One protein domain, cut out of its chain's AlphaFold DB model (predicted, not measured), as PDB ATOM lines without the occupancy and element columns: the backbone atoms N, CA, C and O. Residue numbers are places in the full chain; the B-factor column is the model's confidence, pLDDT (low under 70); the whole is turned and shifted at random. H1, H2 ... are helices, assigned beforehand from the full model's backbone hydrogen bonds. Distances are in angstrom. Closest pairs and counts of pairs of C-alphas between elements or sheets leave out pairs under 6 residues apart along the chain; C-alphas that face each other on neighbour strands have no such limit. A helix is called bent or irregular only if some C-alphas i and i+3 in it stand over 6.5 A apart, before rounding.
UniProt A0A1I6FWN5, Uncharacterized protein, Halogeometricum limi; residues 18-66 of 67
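Overview. This is residues 18 to 66 of the 67 residues of an uncharacterized protein of Halogeometricum limi (UniProt A0A1I6FWN5). Little regular structure: two short helices, H1 and H2, make an open corner near their first residues, beside a loop of residues 18 to 30, while a third, H3, lies at the far end and makes the length. The 49 printed residues hold three named helices, H1, H2, H3 in chain order, and no named strand; the class is all helix, with 19 residues in named elements. The whole is compact, radius of gyration of the C-alphas 10.3 A, and only just elongated, spanning 29 by 19 by 16 A.

Along the chain. H1, residues 31 to 37, begins at C-alpha 31 (128.572, 169.965, 129.463) and is 10.0 A long; it is irregular, but only just: C-alphas 34 and 37 are 6.51 A apart. H2, residues 45 to 51, is 9.7 A long. H3, residues 60 to 64, is 6.2 A long and ends at C-alpha 64 (139.050, 186.404, 134.032).

Arrangement. H1 and H2 are close but not clearly touching; their closest C-alphas, of Asp 31 and Gln 45, are 5.8 A apart. Their lines are about perpendicular, at 81 degrees. H3 is apart from H1 and H2. In H1, H2 and H3, every O i to N i+4 pair is within hydrogen-bond range.

Size, cuts and confidence. The two C-alphas farthest apart, of Ala 41 and Arg 65, are 29.8 A apart. The printed part has no cut, and both links are short. Residues 60 to 66 have pLDDT under 70.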
ATOM      1  N   ALA A  18     139.614 169.492 138.698       86.62
ATOM      2  CA  ALA A  18     139.370 168.054 138.729       86.62
ATOM      3  C   ALA A  18     137.869 167.753 138.666       86.62
ATOM      4  O   ALA A  18     137.100 168.224 139.511       86.62
ATOM      5  N   CYS A  19     137.462 166.913 137.715       86.94
ATOM      6  CA  CYS A  19     136.121 166.348 137.697       86.94
ATOM      7  C   CYS A  19     135.952 165.415 138.902       86.94
ATOM      8  O   CYS A  19     136.727 164.481 139.093       86.94
ATOM      9  N   ARG A  20     134.937 165.648 139.733       86.62
ATOM     10  CA  ARG A  20     134.679 164.861 140.946       86.62
ATOM     11  C   ARG A  20     134.091 163.491 140.641       86.62
ATOM     12  O   ARG A  20     134.215 162.598 141.472       86.62
ATOM     13  N   GLU A  21     133.496 163.322 139.465       86.75
ATOM     14  CA  GLU A  21     132.913 162.047 139.052       86.75
ATOM     15  C   GLU A  21     133.963 161.078 138.510       86.75
ATOM     16  O   GLU A  21     133.982 159.910 138.890       86.75
ATOM     17  N   CYS A  22     134.861 161.558 137.647       86.25
ATOM     18  CA  CYS A  22     135.838 160.705 136.968       86.25
ATOM     19  C   CYS A  22     137.286 160.916 137.428       86.25
ATOM     20  O   CYS A  22     138.153 160.104 137.118       86.25
ATOM     21  N   GLY A  23     137.569 161.986 138.173       85.81
ATOM     22  CA  GLY A  23     138.909 162.330 138.656       85.81
ATOM     23  C   GLY A  23     139.837 162.932 137.596       85.81
ATOM     24  O   GLY A  23     140.978 163.255 137.920       85.81
ATOM     25  N   HIS A  24     139.383 163.091 136.348       85.62
ATOM     26  CA  HIS A  24     140.184 163.692 135.281       85.62
ATOM     27  C   HIS A  24     140.325 165.207 135.461       85.62
ATOM     28  O   HIS A  24     139.427 165.881 135.969       85.62
ATOM     29  N   LEU A  25     141.473 165.730 135.035       86.06
ATOM     30  CA  LEU A  25     141.808 167.149 135.095       86.06
ATOM     31  C   LEU A  25     141.444 167.826 133.771       86.06
ATOM     32  O   LEU A  25     141.873 167.374 132.711       86.06
ATOM     33  N   PHE A  26     140.699 168.924 133.848       85.62
ATOM     34  CA  PHE A  26     140.253 169.728 132.710       85.62
ATOM     35  C   PHE A  26     140.555 171.201 132.955       85.62
ATOM     36  O   PHE A  26     140.627 171.625 134.098       85.62
ATOM     37  N   GLU A  27     140.705 172.014 131.914       83.81
ATOM     38  CA  GLU A  27     140.791 173.475 132.092       83.81
ATOM     39  C   GLU A  27     139.429 174.055 132.523       83.81
ATOM     40  O   GLU A  27     139.355 174.947 133.372       83.81
ATOM     41  N   THR A  28     138.351 173.476 131.985       85.75
ATOM     42  CA  THR A  28     136.953 173.774 132.305       85.75
ATOM     43  C   THR A  28     136.132 172.483 132.214       85.75
ATOM     44  O   THR A  28     136.284 171.716 131.267       85.75
ATOM     45  N   ILE A  29     135.262 172.235 133.192       86.25
ATOM     46  CA  ILE A  29     134.235 171.190 133.162       86.25
ATOM     47  C   ILE A  29     133.087 171.699 132.284       86.25
ATOM     48  O   ILE A  29     132.254 172.486 132.729       86.25
ATOM     49  N   GLU A  30     133.054 171.262 131.030       86.25
ATOM     50  CA  GLU A  30     131.989 171.604 130.086       86.25
ATOM     51  C   GLU A  30     130.887 170.537 130.065       86.25
ATOM     52  O   GLU A  30     131.122 169.372 130.393       86.25
ATOM     53  N   ASP A  31     129.681 170.915 129.625       85.12
ATOM     54  CA  ASP A  31     128.572 169.965 129.463       85.12
ATOM     55  C   ASP A  31     128.933 168.840 128.483       85.12
ATOM     56  O   ASP A  31     128.507 167.709 128.679       85.12
ATOM     57  N   ASP A  32     129.762 169.108 127.469       85.88
ATOM     58  CA  ASP A  32     130.216 168.087 126.514       85.88
ATOM     59  C   ASP A  32     130.976 166.947 127.214       85.88
ATOM     60  O   ASP A  32     130.665 165.770 127.017       85.88
ATOM     61  N   HIS A  33     131.879 167.296 128.142       86.38
ATOM     62  CA  HIS A  33     132.551 166.311 128.986       86.38
ATOM     63  C   HIS A  33     131.538 165.526 129.830       86.38
ATOM     64  O   HIS A  33     131.572 164.295 129.835       86.38
ATOM     65  N   LEU A  34     130.627 166.228 130.513       84.69
ATOM     66  CA  LEU A  34     129.631 165.621 131.402       84.69
ATOM     67  C   LEU A  34     128.645 164.707 130.656       84.69
ATOM     68  O   LEU A  34     128.213 163.694 131.194       84.69
ATOM     69  N   THR A  35     128.298 165.029 129.409       84.31
ATOM     70  CA  THR A  35     127.312 164.264 128.629       84.31
ATOM     71  C   THR A  35     127.938 163.092 127.863       84.31
ATOM     72  O   THR A  35     127.236 162.133 127.546       84.31
ATOM     73  N   GLY A  36     129.227 163.175 127.515       79.06
ATOM     74  CA  GLY A  36     129.874 162.243 126.587       79.06
ATOM     75  C   GLY A  36     130.941 161.340 127.204       79.06
ATOM     76  O   GLY A  36     130.857 160.119 127.084       79.06
ATOM     77  N   ASP A  37     131.964 161.940 127.815       78.25
ATOM     78  CA  ASP A  37     133.216 161.251 128.177       78.25
ATOM     79  C   ASP A  37     133.333 160.974 129.685       78.25
ATOM     80  O   ASP A  37     134.166 160.185 130.135       78.25
ATOM     81  N   CYS A  38     132.472 161.591 130.494       82.50
ATOM     82  CA  CYS A  38     132.422 161.340 131.921       82.50
ATOM     83  C   CYS A  38     131.629 160.048 132.226       82.50
ATOM     84  O   CYS A  38     130.451 159.970 131.888       82.50
ATOM     85  N   PRO A  39     132.196 159.051 132.942       82.25
ATOM     86  CA  PRO A  39     131.446 157.904 133.482       82.25
ATOM     87  C   PRO A  39     130.471 158.278 134.614       82.25
ATOM     88  O   PRO A  39     129.894 157.400 135.259       82.25
ATOM     89  N   GLY A  40     130.364 159.569 134.903       80.00
ATOM     90  CA  GLY A  40     129.542 160.140 135.942       80.00
ATOM     91  C   GLY A  40     128.043 160.111 135.650       80.00
ATOM     92  O   GLY A  40     127.596 159.781 134.553       80.00
ATOM     93  N   ALA A  41     127.250 160.413 136.672       83.12
ATOM     94  CA  ALA A  41     125.798 160.456 136.581       83.12
ATOM     95  C   ALA A  41     125.269 161.833 136.160       83.12
ATOM     96  O   ALA A  41     124.119 161.915 135.722       83.12
ATOM     97  N   VAL A  42     126.054 162.905 136.320       86.12
ATOM     98  CA  VAL A  42     125.612 164.243 135.926       86.12
ATOM     99  C   VAL A  42     126.009 164.539 134.489       86.12
ATOM    100  O   VAL A  42     127.144 164.328 134.080       86.12
ATOM    101  N   THR A  43     125.059 165.068 133.724       85.94
ATOM    102  CA  THR A  43     125.257 165.399 132.306       85.94
ATOM    103  C   THR A  43     125.257 166.898 132.049       85.94
ATOM    104  O   THR A  43     125.549 167.333 130.942       85.94
ATOM    105  N   THR A  44     124.956 167.705 133.071       86.19
ATOM    106  CA  THR A  44     124.924 169.164 132.965       86.19
ATOM    107  C   THR A  44     125.737 169.840 134.063       86.19
ATOM    108  O   THR A  44     125.783 169.376 135.206       86.19
ATOM    109  N   GLN A  45     126.322 170.997 133.753       86.25
ATOM    110  CA  GLN A  45     127.072 171.817 134.710       86.25
ATOM    111  C   GLN A  45     126.205 172.251 135.897       86.25
ATOM    112  O   GLN A  45     126.694 172.367 137.019       86.25
ATOM    113  N   VAL A  46     124.902 172.462 135.678       87.12
ATOM    114  CA  VAL A  46     123.955 172.833 136.742       87.12
ATOM    115  C   VAL A  46     123.777 171.692 137.741       87.12
ATOM    116  O   VAL A  46     123.758 171.929 138.949       87.12
ATOM    117  N   GLU A  47     123.638 170.458 137.261       87.75
ATOM    118  CA  GLU A  47     123.549 169.279 138.125       87.75
ATOM    119  C   GLU A  47     124.879 169.000 138.817       87.75
ATOM    120  O   GLU A  47     124.890 168.764 140.027       87.75
ATOM    121  N   TYR A  48     125.988 169.126 138.086       86.75
ATOM    122  CA  TYR A  48     127.332 169.015 138.639       86.75
ATOM    123  C   TYR A  48     127.549 170.009 139.785       86.75
ATOM    124  O   TYR A  48     127.936 169.608 140.877       86.75
ATOM    125  N   ALA A  49     127.217 171.289 139.592       85.88
ATOM    126  CA  ALA A  49     127.351 172.321 140.620       85.88
ATOM    127  C   ALA A  49     126.407 172.106 141.815       85.88
ATOM    128  O   ALA A  49     126.747 172.444 142.945       85.88
ATOM    129  N   ARG A  50     125.215 171.531 141.598       88.62
ATOM    130  CA  ARG A  50     124.309 171.159 142.700       88.62
ATOM    131  C   ARG A  50     124.847 169.990 143.517       88.62
ATOM    132  O   ARG A  50     124.650 169.964 144.728       88.62
ATOM    133  N   GLN A  51     125.467 169.018 142.855       87.81
ATOM    134  CA  GLN A  51     126.004 167.820 143.493       87.81
ATOM    135  C   GLN A  51     127.358 168.089 144.165       87.81
ATOM    136  O   GLN A  51     127.635 167.544 145.232       87.81
ATOM    137  N   TYR A  52     128.159 168.980 143.579       85.56
ATOM    138  CA  TYR A  52     129.490 169.372 144.034       85.56
ATOM    139  C   TYR A  52     129.595 170.905 144.166       85.56
ATOM    140  O   TYR A  52     130.293 171.542 143.378       85.56
ATOM    141  N   PRO A  53     128.931 171.520 145.164       82.19
ATOM    142  CA  PRO A  53     128.904 172.980 145.322       82.19
ATOM    143  C   PRO A  53     130.277 173.595 145.638       82.19
ATOM    144  O   PRO A  53     130.508 174.761 145.333       82.19
ATOM    145  N   ASP A  54     131.188 172.813 146.219       81.75
ATOM    146  CA  ASP A  54     132.564 173.227 146.513       81.75
ATOM    147  C   ASP A  54     133.544 172.964 145.351       81.75
ATOM    148  O   ASP A  54     134.720 173.312 145.451       81.75
ATOM    149  N   ALA A  55     133.104 172.329 144.254       81.38
ATOM    150  CA  ALA A  55     133.972 172.017 143.121       81.38
ATOM    151  C   ALA A  55     133.936 173.139 142.067       81.38
ATOM    152  O   ALA A  55     132.871 173.422 141.512       81.38
ATOM    153  N   PRO A  56     135.080 173.767 141.738       79.12
ATOM    154  CA  PRO A  56     135.128 174.760 140.673       79.12
ATOM    155  C   PRO A  56     134.892 174.096 139.311       79.12
ATOM    156  O   PRO A  56     135.524 173.098 138.974       79.12
ATOM    157  N   LEU A  57     133.992 174.680 138.516       81.31
ATOM    158  CA  LEU A  57     133.735 174.260 137.132       81.31
ATOM    159  C   LEU A  57     134.807 174.758 136.157       81.31
ATOM    160  O   LEU A  57     134.957 174.194 135.085       81.31
ATOM    161  N   ALA A  58     135.549 175.806 136.502       79.38
ATOM    162  CA  ALA A  58     136.563 176.396 135.639       79.38
ATOM    163  C   ALA A  58     137.721 176.947 136.466       79.38
ATOM    164  O   ALA A  58     137.561 177.294 137.642       79.38
ATOM    165  N   THR A  59     138.883 177.063 135.835       75.00
ATOM    166  CA  THR A  59     140.023 177.779 136.407       75.00
ATOM    167  C   THR A  59     139.756 179.281 136.505       75.00
ATOM    168  O   THR A  59     138.937 179.844 135.775       75.00
ATOM    169  N   ARG A  60     140.479 179.964 137.401       67.62
ATOM    170  CA  ARG A  60     140.385 181.425 137.563       67.62
ATOM    171  C   ARG A  60     140.720 182.184 136.273       67.62
ATOM    172  O   ARG A  60     139.983 183.095 135.913       67.62
ATOM    173  N   GLU A  61     141.732 181.738 135.531       66.56
ATOM    174  CA  GLU A  61     142.152 182.361 134.267       66.56
ATOM    175  C   GLU A  61     141.054 182.327 133.188       66.56
ATOM    176  O   GLU A  61     140.860 183.305 132.462       66.56
ATOM    177  N   SER A  62     140.305 181.221 133.088       63.94
ATOM    178  CA  SER A  62     139.182 181.090 132.147       63.94
ATOM    179  C   SER A  62     138.038 182.055 132.477       63.94
ATOM    180  O   SER A  62     137.401 182.603 131.573       63.94
ATOM    181  N   VAL A  63     137.801 182.312 133.767       62.97
ATOM    182  CA  VAL A  63     136.793 183.278 134.226       62.97
ATOM    183  C   VAL A  63     137.243 184.713 133.938       62.97
ATOM    184  O   VAL A  63     136.460 185.502 133.415       62.97
ATOM    185  N   GLU A  64     138.504 185.049 134.216       59.69
ATOM    186  CA  GLU A  64     139.050 186.404 134.032       59.69
ATOM    187  C   GLU A  64     139.176 186.815 132.557       59.69
ATOM    188  O   GLU A  64     139.049 187.993 132.232       59.69
ATOM    189  N   ARG A  65     139.366 185.860 131.637       57.25
ATOM    190  CA  ARG A  65     139.422 186.124 130.186       57.25
ATOM    191  C   ARG A  65     138.049 186.405 129.560       57.25
ATOM    192  O   ARG A  65     137.982 186.921 128.447       57.25
ATOM    193  N   SER A  66     136.974 186.043 130.253       54.50
ATOM    194  CA  SER A  66     135.595 186.129 129.754       54.50
ATOM    195  C   SER A  66     134.843 187.378 130.246       54.50
ATOM    196  O   SER A  66     133.654 187.511 129.954       54.50
TER     197      SER A  66